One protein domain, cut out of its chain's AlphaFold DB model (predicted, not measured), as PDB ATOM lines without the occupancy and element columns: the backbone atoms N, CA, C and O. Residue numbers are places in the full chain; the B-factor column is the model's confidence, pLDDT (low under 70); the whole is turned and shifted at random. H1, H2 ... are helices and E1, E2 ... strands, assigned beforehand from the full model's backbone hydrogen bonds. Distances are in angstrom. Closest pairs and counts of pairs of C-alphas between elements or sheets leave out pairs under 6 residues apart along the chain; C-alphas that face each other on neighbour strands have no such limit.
ATOM      1  N   VAL A   2      85.077  67.570 161.141       83.69
ATOM      2  CA  VAL A   2      85.066  67.186 159.712       83.69
ATOM      3  C   VAL A   2      86.517  67.016 159.272       83.69
ATOM      4  O   VAL A   2      87.357  67.830 159.654       83.69
ATOM      5  N   VAL A   3      86.820  65.971 158.501       82.50
ATOM      6  CA  VAL A   3      88.173  65.759 157.962       82.50
ATOM      7  C   VAL A   3      88.236  66.352 156.561       82.50
ATOM      8  O   VAL A   3      87.458  65.971 155.685       82.50
ATOM      9  N   TYR A   4      89.156  67.294 156.359       85.25
ATOM     10  CA  TYR A   4      89.452  67.861 155.048       85.25
ATOM     11  C   TYR A   4      90.612  67.096 154.421       85.25
ATOM     12  O   TYR A   4      91.676  66.981 155.034       85.25
ATOM     13  N   ILE A   5      90.406  66.574 153.216       81.19
ATOM     14  CA  ILE A   5      91.446  65.888 152.455       81.19
ATOM     15  C   ILE A   5      91.697  66.711 151.200       81.19
ATOM     16  O   ILE A   5      90.808  66.864 150.363       81.19
ATOM     17  N   SER A   6      92.908  67.253 151.098       81.75
ATOM     18  CA  SER A   6      93.343  68.060 149.965       81.75
ATOM     19  C   SER A   6      94.315  67.309 149.069       81.75
ATOM     20  O   SER A   6      95.006  66.381 149.504       81.75
ATOM     21  N   GLY A   7      94.394  67.725 147.807       81.44
ATOM     22  CA  GLY A   7      95.446  67.242 146.916       81.44
ATOM     23  C   GLY A   7      95.227  65.821 146.391       81.44
ATOM     24  O   GLY A   7      96.191  65.164 145.988       81.44
ATOM     25  N   VAL A   8      93.989  65.313 146.385       79.44
ATOM     26  CA  VAL A   8      93.730  63.936 145.954       79.44
ATOM     27  C   VAL A   8      93.707  63.846 144.439       79.44
ATOM     28  O   VAL A   8      92.856  64.411 143.754       79.44
ATOM     29  N   VAL A   9      94.662  63.090 143.911       80.50
ATOM     30  CA  VAL A   9      94.787  62.830 142.483       80.50
ATOM     31  C   VAL A   9      93.742  61.799 142.071       80.50
ATOM     32  O   VAL A   9      93.840  60.631 142.444       80.50
ATOM     33  N   SER A  10      92.771  62.216 141.263       77.12
ATOM     34  CA  SER A  10      91.753  61.320 140.705       77.12
ATOM     35  C   SER A  10      92.385  60.467 139.596       77.12
ATOM     36  O   SER A  10      92.737  61.009 138.547       77.12
ATOM     37  N   PRO A  11      92.569  59.142 139.774       68.56
ATOM     38  CA  PRO A  11      93.382  58.350 138.844       68.56
ATOM     39  C   PRO A  11      92.795  58.268 137.431       68.56
ATOM     40  O   PRO A  11      93.544  58.159 136.463       68.56
ATOM     41  N   LYS A  12      91.460  58.312 137.327       71.50
ATOM     42  CA  LYS A  12      90.708  58.130 136.078       71.50
ATOM     43  C   LYS A  12      90.242  59.436 135.436       71.50
ATOM     44  O   LYS A  12      89.782  59.409 134.302       71.50
ATOM     45  N   GLU A  13      90.391  60.570 136.114       76.94
ATOM     46  CA  GLU A  13      89.914  61.853 135.606       76.94
ATOM     47  C   GLU A  13      91.070  62.723 135.125       76.94
ATOM     48  O   GLU A  13      92.042  62.978 135.847       76.94
ATOM     49  N   ARG A  14      90.965  63.196 133.881       79.81
ATOM     50  CA  ARG A  14      91.972  64.056 133.262       79.81
ATOM     51  C   ARG A  14      91.309  65.258 132.608       79.81
ATOM     52  O   ARG A  14      90.316  65.111 131.906       79.81
ATOM     53  N   ARG A  15      91.910  66.438 132.760       79.38
ATOM     54  CA  ARG A  15      91.545  67.654 132.021       79.38
ATOM     55  C   ARG A  15      92.759  68.098 131.222       79.38
ATOM     56  O   ARG A  15      93.838  68.250 131.785       79.38
ATOM     57  N   LYS A  16      92.618  68.249 129.901       83.69
ATOM     58  CA  LYS A  16      93.734  68.610 129.000       83.69
ATOM     59  C   LYS A  16      94.986  67.727 129.209       83.69
ATOM     60  O   LYS A  16      96.101  68.225 129.291       83.69
ATOM     61  N   LYS A  17      94.795  66.403 129.336       82.62
ATOM     62  CA  LYS A  17      95.832  65.378 129.623       82.62
ATOM     63  C   LYS A  17      96.481  65.436 131.022       82.62
ATOM     64  O   LYS A  17      97.217  64.509 131.375       82.62
ATOM     65  N   GLN A  18      96.161  66.427 131.853       81.94
ATOM     66  CA  GLN A  18      96.616  66.516 133.243       81.94
ATOM     67  C   GLN A  18      95.650  65.793 134.184       81.94
ATOM     68  O   GLN A  18      94.443  65.798 133.946       81.94
ATOM     69  N   LYS A  19      96.169  65.144 135.235       84.06
ATOM     70  CA  LYS A  19      95.329  64.497 136.256       84.06
ATOM     71  C   LYS A  19      94.590  65.566 137.057       84.06
ATOM     72  O   LYS A  19      95.190  66.575 137.418       84.06
ATOM     73  N   ILE A  20      93.312  65.336 137.337       85.25
ATOM     74  CA  ILE A  20      92.526  66.263 138.154       85.25
ATOM     75  C   ILE A  20      92.865  66.041 139.629       85.25
ATOM     76  O   ILE A  20      92.849  64.909 140.122       85.25
ATOM     77  N   ILE A  21      93.173  67.137 140.318       84.31
ATOM     78  CA  ILE A  21      93.326  67.184 141.768       84.31
ATOM     79  C   ILE A  21      91.995  67.652 142.345       84.31
ATOM     80  O   ILE A  21      91.470  68.683 141.923       84.31
ATOM     81  N   LYS A  22      91.446  66.874 143.274       83.25
ATOM     82  CA  LYS A  22      90.211  67.199 143.977       83.25
ATOM     83  C   LYS A  22      90.474  67.271 145.468       83.25
ATOM     84  O   LYS A  22      91.247  66.484 146.018       83.25
ATOM     85  N   ASP A  23      89.744  68.172 146.095       85.31
ATOM     86  CA  ASP A  23      89.605  68.218 147.535       85.31
ATOM     87  C   ASP A  23      88.236  67.649 147.896       85.31
ATOM     88  O   ASP A  23      87.256  67.859 147.173       85.31
ATOM     89  N   PHE A  24      88.150  66.931 149.010       85.00
ATOM     90  CA  PHE A  24      86.864  66.470 149.518       85.00
ATOM     91  C   PHE A  24      86.807  66.493 151.040       85.00
ATOM     92  O   PHE A  24      87.818  66.493 151.748       85.00
ATOM     93  N   ARG A  25      85.572  66.546 151.537       89.19
ATOM     94  CA  ARG A  25      85.249  66.588 152.960       89.19
ATOM     95  C   ARG A  25      84.637  65.263 153.362       89.19
ATOM     96  O   ARG A  25      83.673  64.815 152.748       89.19
ATOM     97  N   VAL A  26      85.184  64.657 154.407       88.56
ATOM     98  CA  VAL A  26      84.597  63.468 155.021       88.56
ATOM     99  C   VAL A  26      83.879  63.908 156.286       88.56
ATOM    100  O   VAL A  26      84.491  64.421 157.231       88.56
ATOM    101  N   HIS A  27      82.562  63.746 156.270       89.50
ATOM    102  CA  HIS A  27      81.697  64.095 157.384       89.50
ATOM    103  C   HIS A  27      81.628  62.937 158.388       89.50
ATOM    104  O   HIS A  27      81.670  61.773 157.983       89.50
ATOM    105  N   PRO A  28      81.550  63.230 159.696       93.31
ATOM    106  CA  PRO A  28      81.357  62.192 160.691       93.31
ATOM    107  C   PRO A  28      79.953  61.597 160.560       93.31
ATOM    108  O   PRO A  28      78.978  62.319 160.364       93.31
ATOM    109  N   HIS A  29      79.866  60.281 160.708       91.94
ATOM    110  CA  HIS A  29      78.602  59.577 160.854       91.94
ATOM    111  C   HIS A  29      78.144  59.612 162.324       91.94
ATOM    112  O   HIS A  29      78.983  59.696 163.225       91.94
ATOM    113  N   GLN A  30      76.828  59.570 162.562       92.25
ATOM    114  CA  GLN A  30      76.257  59.592 163.918       92.25
ATOM    115  C   GLN A  30      76.612  58.321 164.699       92.25
ATOM    116  O   GLN A  30      77.049  58.396 165.845       92.25
ATOM    117  N   ASP A  31      76.478  57.165 164.048       91.81
ATOM    118  CA  ASP A  31      76.958  55.889 164.571       91.81
ATOM    119  C   ASP A  31      78.489  55.826 164.492       91.81
ATOM    120  O   ASP A  31      79.067  55.935 163.405       91.81
ATOM    121  N   LYS A  32      79.133  55.639 165.649       88.50
ATOM    122  CA  LYS A  32      80.590  55.571 165.798       88.50
ATOM    123  C   LYS A  32      81.196  54.346 165.122       88.50
ATOM    124  O   LYS A  32      82.321  54.460 164.635       88.50
ATOM    125  N   GLU A  33      80.485  53.223 165.066       86.25
ATOM    126  CA  GLU A  33      80.991  51.991 164.448       86.25
ATOM    127  C   GLU A  33      81.070  52.119 162.922       86.25
ATOM    128  O   GLU A  33      81.961  51.558 162.285       86.25
ATOM    129  N   LEU A  34      80.204  52.952 162.344       85.25
ATOM    130  CA  LEU A  34      80.184  53.267 160.915       85.25
ATOM    131  C   LEU A  34      80.963  54.550 160.567       85.25
ATOM    132  O   LEU A  34      81.156  54.881 159.394       85.25
ATOM    133  N   CYS A  35      81.422  55.305 161.567       87.81
ATOM    134  CA  CYS A  35      82.027  56.617 161.368       87.81
ATOM    135  C   CYS A  35      83.508  56.521 160.981       87.81
ATOM    136  O   CYS A  35      84.401  56.394 161.823       87.81
ATOM    137  N   SER A  36      83.791  56.691 159.689       87.50
ATOM    138  CA  SER A  36      85.161  56.724 159.157       87.50
ATOM    139  C   SER A  36      86.023  57.835 159.770       87.50
ATOM    140  O   SER A  36      87.204  57.615 160.034       87.50
ATOM    141  N   VAL A  37      85.441  59.006 160.063       90.56
ATOM    142  CA  VAL A  37      86.137  60.106 160.755       90.56
ATOM    143  C   VAL A  37      86.544  59.697 162.167       90.56
ATOM    144  O   VAL A  37      87.678  59.952 162.566       90.56
ATOM    145  N   PHE A  38      85.646  59.043 162.907       91.12
ATOM    146  CA  PHE A  38      85.935  58.562 164.254       91.12
ATOM    147  C   PHE A  38      87.038  57.496 164.227       91.12
ATOM    148  O   PHE A  38      88.039  57.627 164.933       91.12
ATOM    149  N   CYS A  39      86.916  56.505 163.340       87.88
ATOM    150  CA  CYS A  39      87.935  55.473 163.143       87.88
ATOM    151  C   CYS A  39      89.308  56.086 162.810       87.88
ATOM    152  O   CYS A  39      90.319  55.745 163.430       87.88
ATOM    153  N   PHE A  40      89.343  57.069 161.905       86.56
ATOM    154  CA  PHE A  40      90.563  57.803 161.586       86.56
ATOM    155  C   PHE A  40      91.138  58.545 162.798       86.56
ATOM    156  O   PHE A  40      92.348  58.484 163.012       86.56
ATOM    157  N   THR A  41      90.313  59.227 163.601       88.12
ATOM    158  CA  THR A  41      90.803  59.927 164.801       88.12
ATOM    159  C   THR A  41      91.424  58.975 165.809       88.12
ATOM    160  O   THR A  41      92.539  59.227 166.256       88.12
ATOM    161  N   VAL A  42      90.770  57.842 166.081       87.94
ATOM    162  CA  VAL A  42      91.299  56.810 166.983       87.94
ATOM    163  C   VAL A  42      92.645  56.297 166.479       87.94
ATOM    164  O   VAL A  42      93.593  56.193 167.253       87.94
ATOM    165  N   LEU A  43      92.761  56.030 165.174       82.88
ATOM    166  CA  LEU A  43      94.014  55.572 164.580       82.88
ATOM    167  C   LEU A  43      95.111  56.648 164.641       82.88
ATOM    168  O   LEU A  43      96.245  56.342 164.996       82.88
ATOM    169  N   LYS A  44      94.789  57.901 164.307       82.62
ATOM    170  CA  LYS A  44      95.727  59.035 164.325       82.62
ATOM    171  C   LYS A  44      96.281  59.295 165.726       82.62
ATOM    172  O   LYS A  44      97.476  59.544 165.861       82.62
ATOM    173  N   ASP A  45      95.416  59.258 166.736       86.50
ATOM    174  CA  ASP A  45      95.755  59.615 168.118       86.50
ATOM    175  C   ASP A  45      96.356  58.449 168.912       86.50
ATOM    176  O   ASP A  45      96.850  58.636 170.025       86.50
ATOM    177  N   HIS A  46      96.377  57.249 168.327       84.81
ATOM    178  CA  HIS A  46      96.956  56.071 168.947       84.81
ATOM    179  C   HIS A  46      98.451  56.287 169.271       84.81
ATOM    180  O   HIS A  46      99.214  56.660 168.376       84.81
ATOM    181  N   PRO A  47      98.936  55.972 170.492       86.38
ATOM    182  CA  PRO A  47     100.324  56.225 170.896       86.38
ATOM    183  C   PRO A  47     101.373  55.640 169.943       86.38
ATOM    184  O   PRO A  47     102.373  56.277 169.638       86.38
ATOM    185  N   ARG A  48     101.116  54.447 169.384       81.38
ATOM    186  CA  ARG A  48     102.022  53.793 168.412       81.38
ATOM    187  C   ARG A  48     102.087  54.485 167.043       81.38
ATOM    188  O   ARG A  48     102.929  54.126 166.228       81.38
ATOM    189  N   MET A  49     101.184  55.426 166.776       79.12
ATOM    190  CA  MET A  49     101.142  56.224 165.550       79.12
ATOM    191  C   MET A  49     101.767  57.612 165.752       79.12
ATOM    192  O   MET A  49     102.031  58.310 164.769       79.12
ATOM    193  N   GLN A  50     102.065  57.994 167.001       79.06
ATOM    194  CA  GLN A  50     102.786  59.224 167.318       79.06
ATOM    195  C   GLN A  50     104.225  59.136 166.784       79.06
ATOM    196  O   GLN A  50     104.898  58.120 166.927       79.06
ATOM    197  N   GLY A  51     104.689  60.199 166.120       75.12
ATOM    198  CA  GLY A  51     106.025  60.257 165.513       75.12
ATOM    199  C   GLY A  51     106.110  59.779 164.058       75.12
ATOM    200  O   GLY A  51     107.172  59.889 163.447       75.12
ATOM    201  N   ARG A  52     105.010  59.304 163.453       76.62
ATOM    202  CA  ARG A  52     104.987  59.023 162.008       76.62
ATOM    203  C   ARG A  52     105.077  60.320 161.198       76.62
ATOM    204  O   ARG A  52     104.498  61.344 161.555       76.62
ATOM    205  N   THR A  53     105.792  60.273 160.075       71.44
ATOM    206  CA  THR A  53     105.957  61.434 159.191       71.44
ATOM    207  C   THR A  53     104.620  61.852 158.566       71.44
ATOM    208  O   THR A  53     103.749  61.017 158.301       71.44
TER     209      THR A  53
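This is residues 2 to 53 of the 163 residues of an uncharacterized protein of Rhizopus delemar (strain RA 99-880 / ATCC MYA-4621 / FGSC 9543 / NRRL 43880) (UniProt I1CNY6). A long, narrow hairpin of two strands, E1 and E2, makes most of the length, and one short helix, H1, is set crosswise at its open end, near the start of E1 and the end of E2. E1 bends sharply near the far end of the hairpin, and residues 45 to 51, of which 45 belongs to H1, stick out free of the rest. The printed part has 52 residues, with the named elements E1, E2 and H1 in that order; the two-stranded sheet, E1 - E2, is antiparallel and the class is mixed, helices and strands. The whole is flat and only just extended, close to loose, with a radius of gyration of the C-alphas of 14.9 A and spans of 43 by 30 by 15 A.

Start with E1, residues 3 to 15, and its antiparallel neighbour E2, residues 18 to 26; they form a hairpin with a tight link, at 150 degrees between their directions. Look at N 3 and O 26, 3.1 A apart, and at N 15 and O 18, 2.9 A apart, both within hydrogen-bond range. E1 bends by 88 degrees at residue 12; C-alphas 10 and 13 both face C-alpha 20, at 5.6 A and 5.7 A. Go on to H1, residues 36 to 45, where every O i to N i+4 pair is within hydrogen-bond range. Its closest C-alphas to E1 are those of Val 37 and Val 3, 6.6 A apart, and to E2 those of Val 37 and Val 26, 6.8 A apart.

Find C-alpha 3 at (88.173, 65.759, 157.962); from there E1 runs 26.2 A to C-alpha 15. E2 runs 25.1 A from C-alpha 18 to C-alpha 26 at (84.597, 63.468, 155.021). H1 is 14.2 A long and ends with C-alpha 45 at (95.755, 59.615, 168.118).

The two C-alphas farthest apart are those of Lys 16 and Pro 47, at 44.2 A. The printed part has no cut, and the link from E2 to H1, 9 residues, is short. Mean pLDDT of the printed part is 83.7; look for low confidence at Pro 11, the one residue under 70.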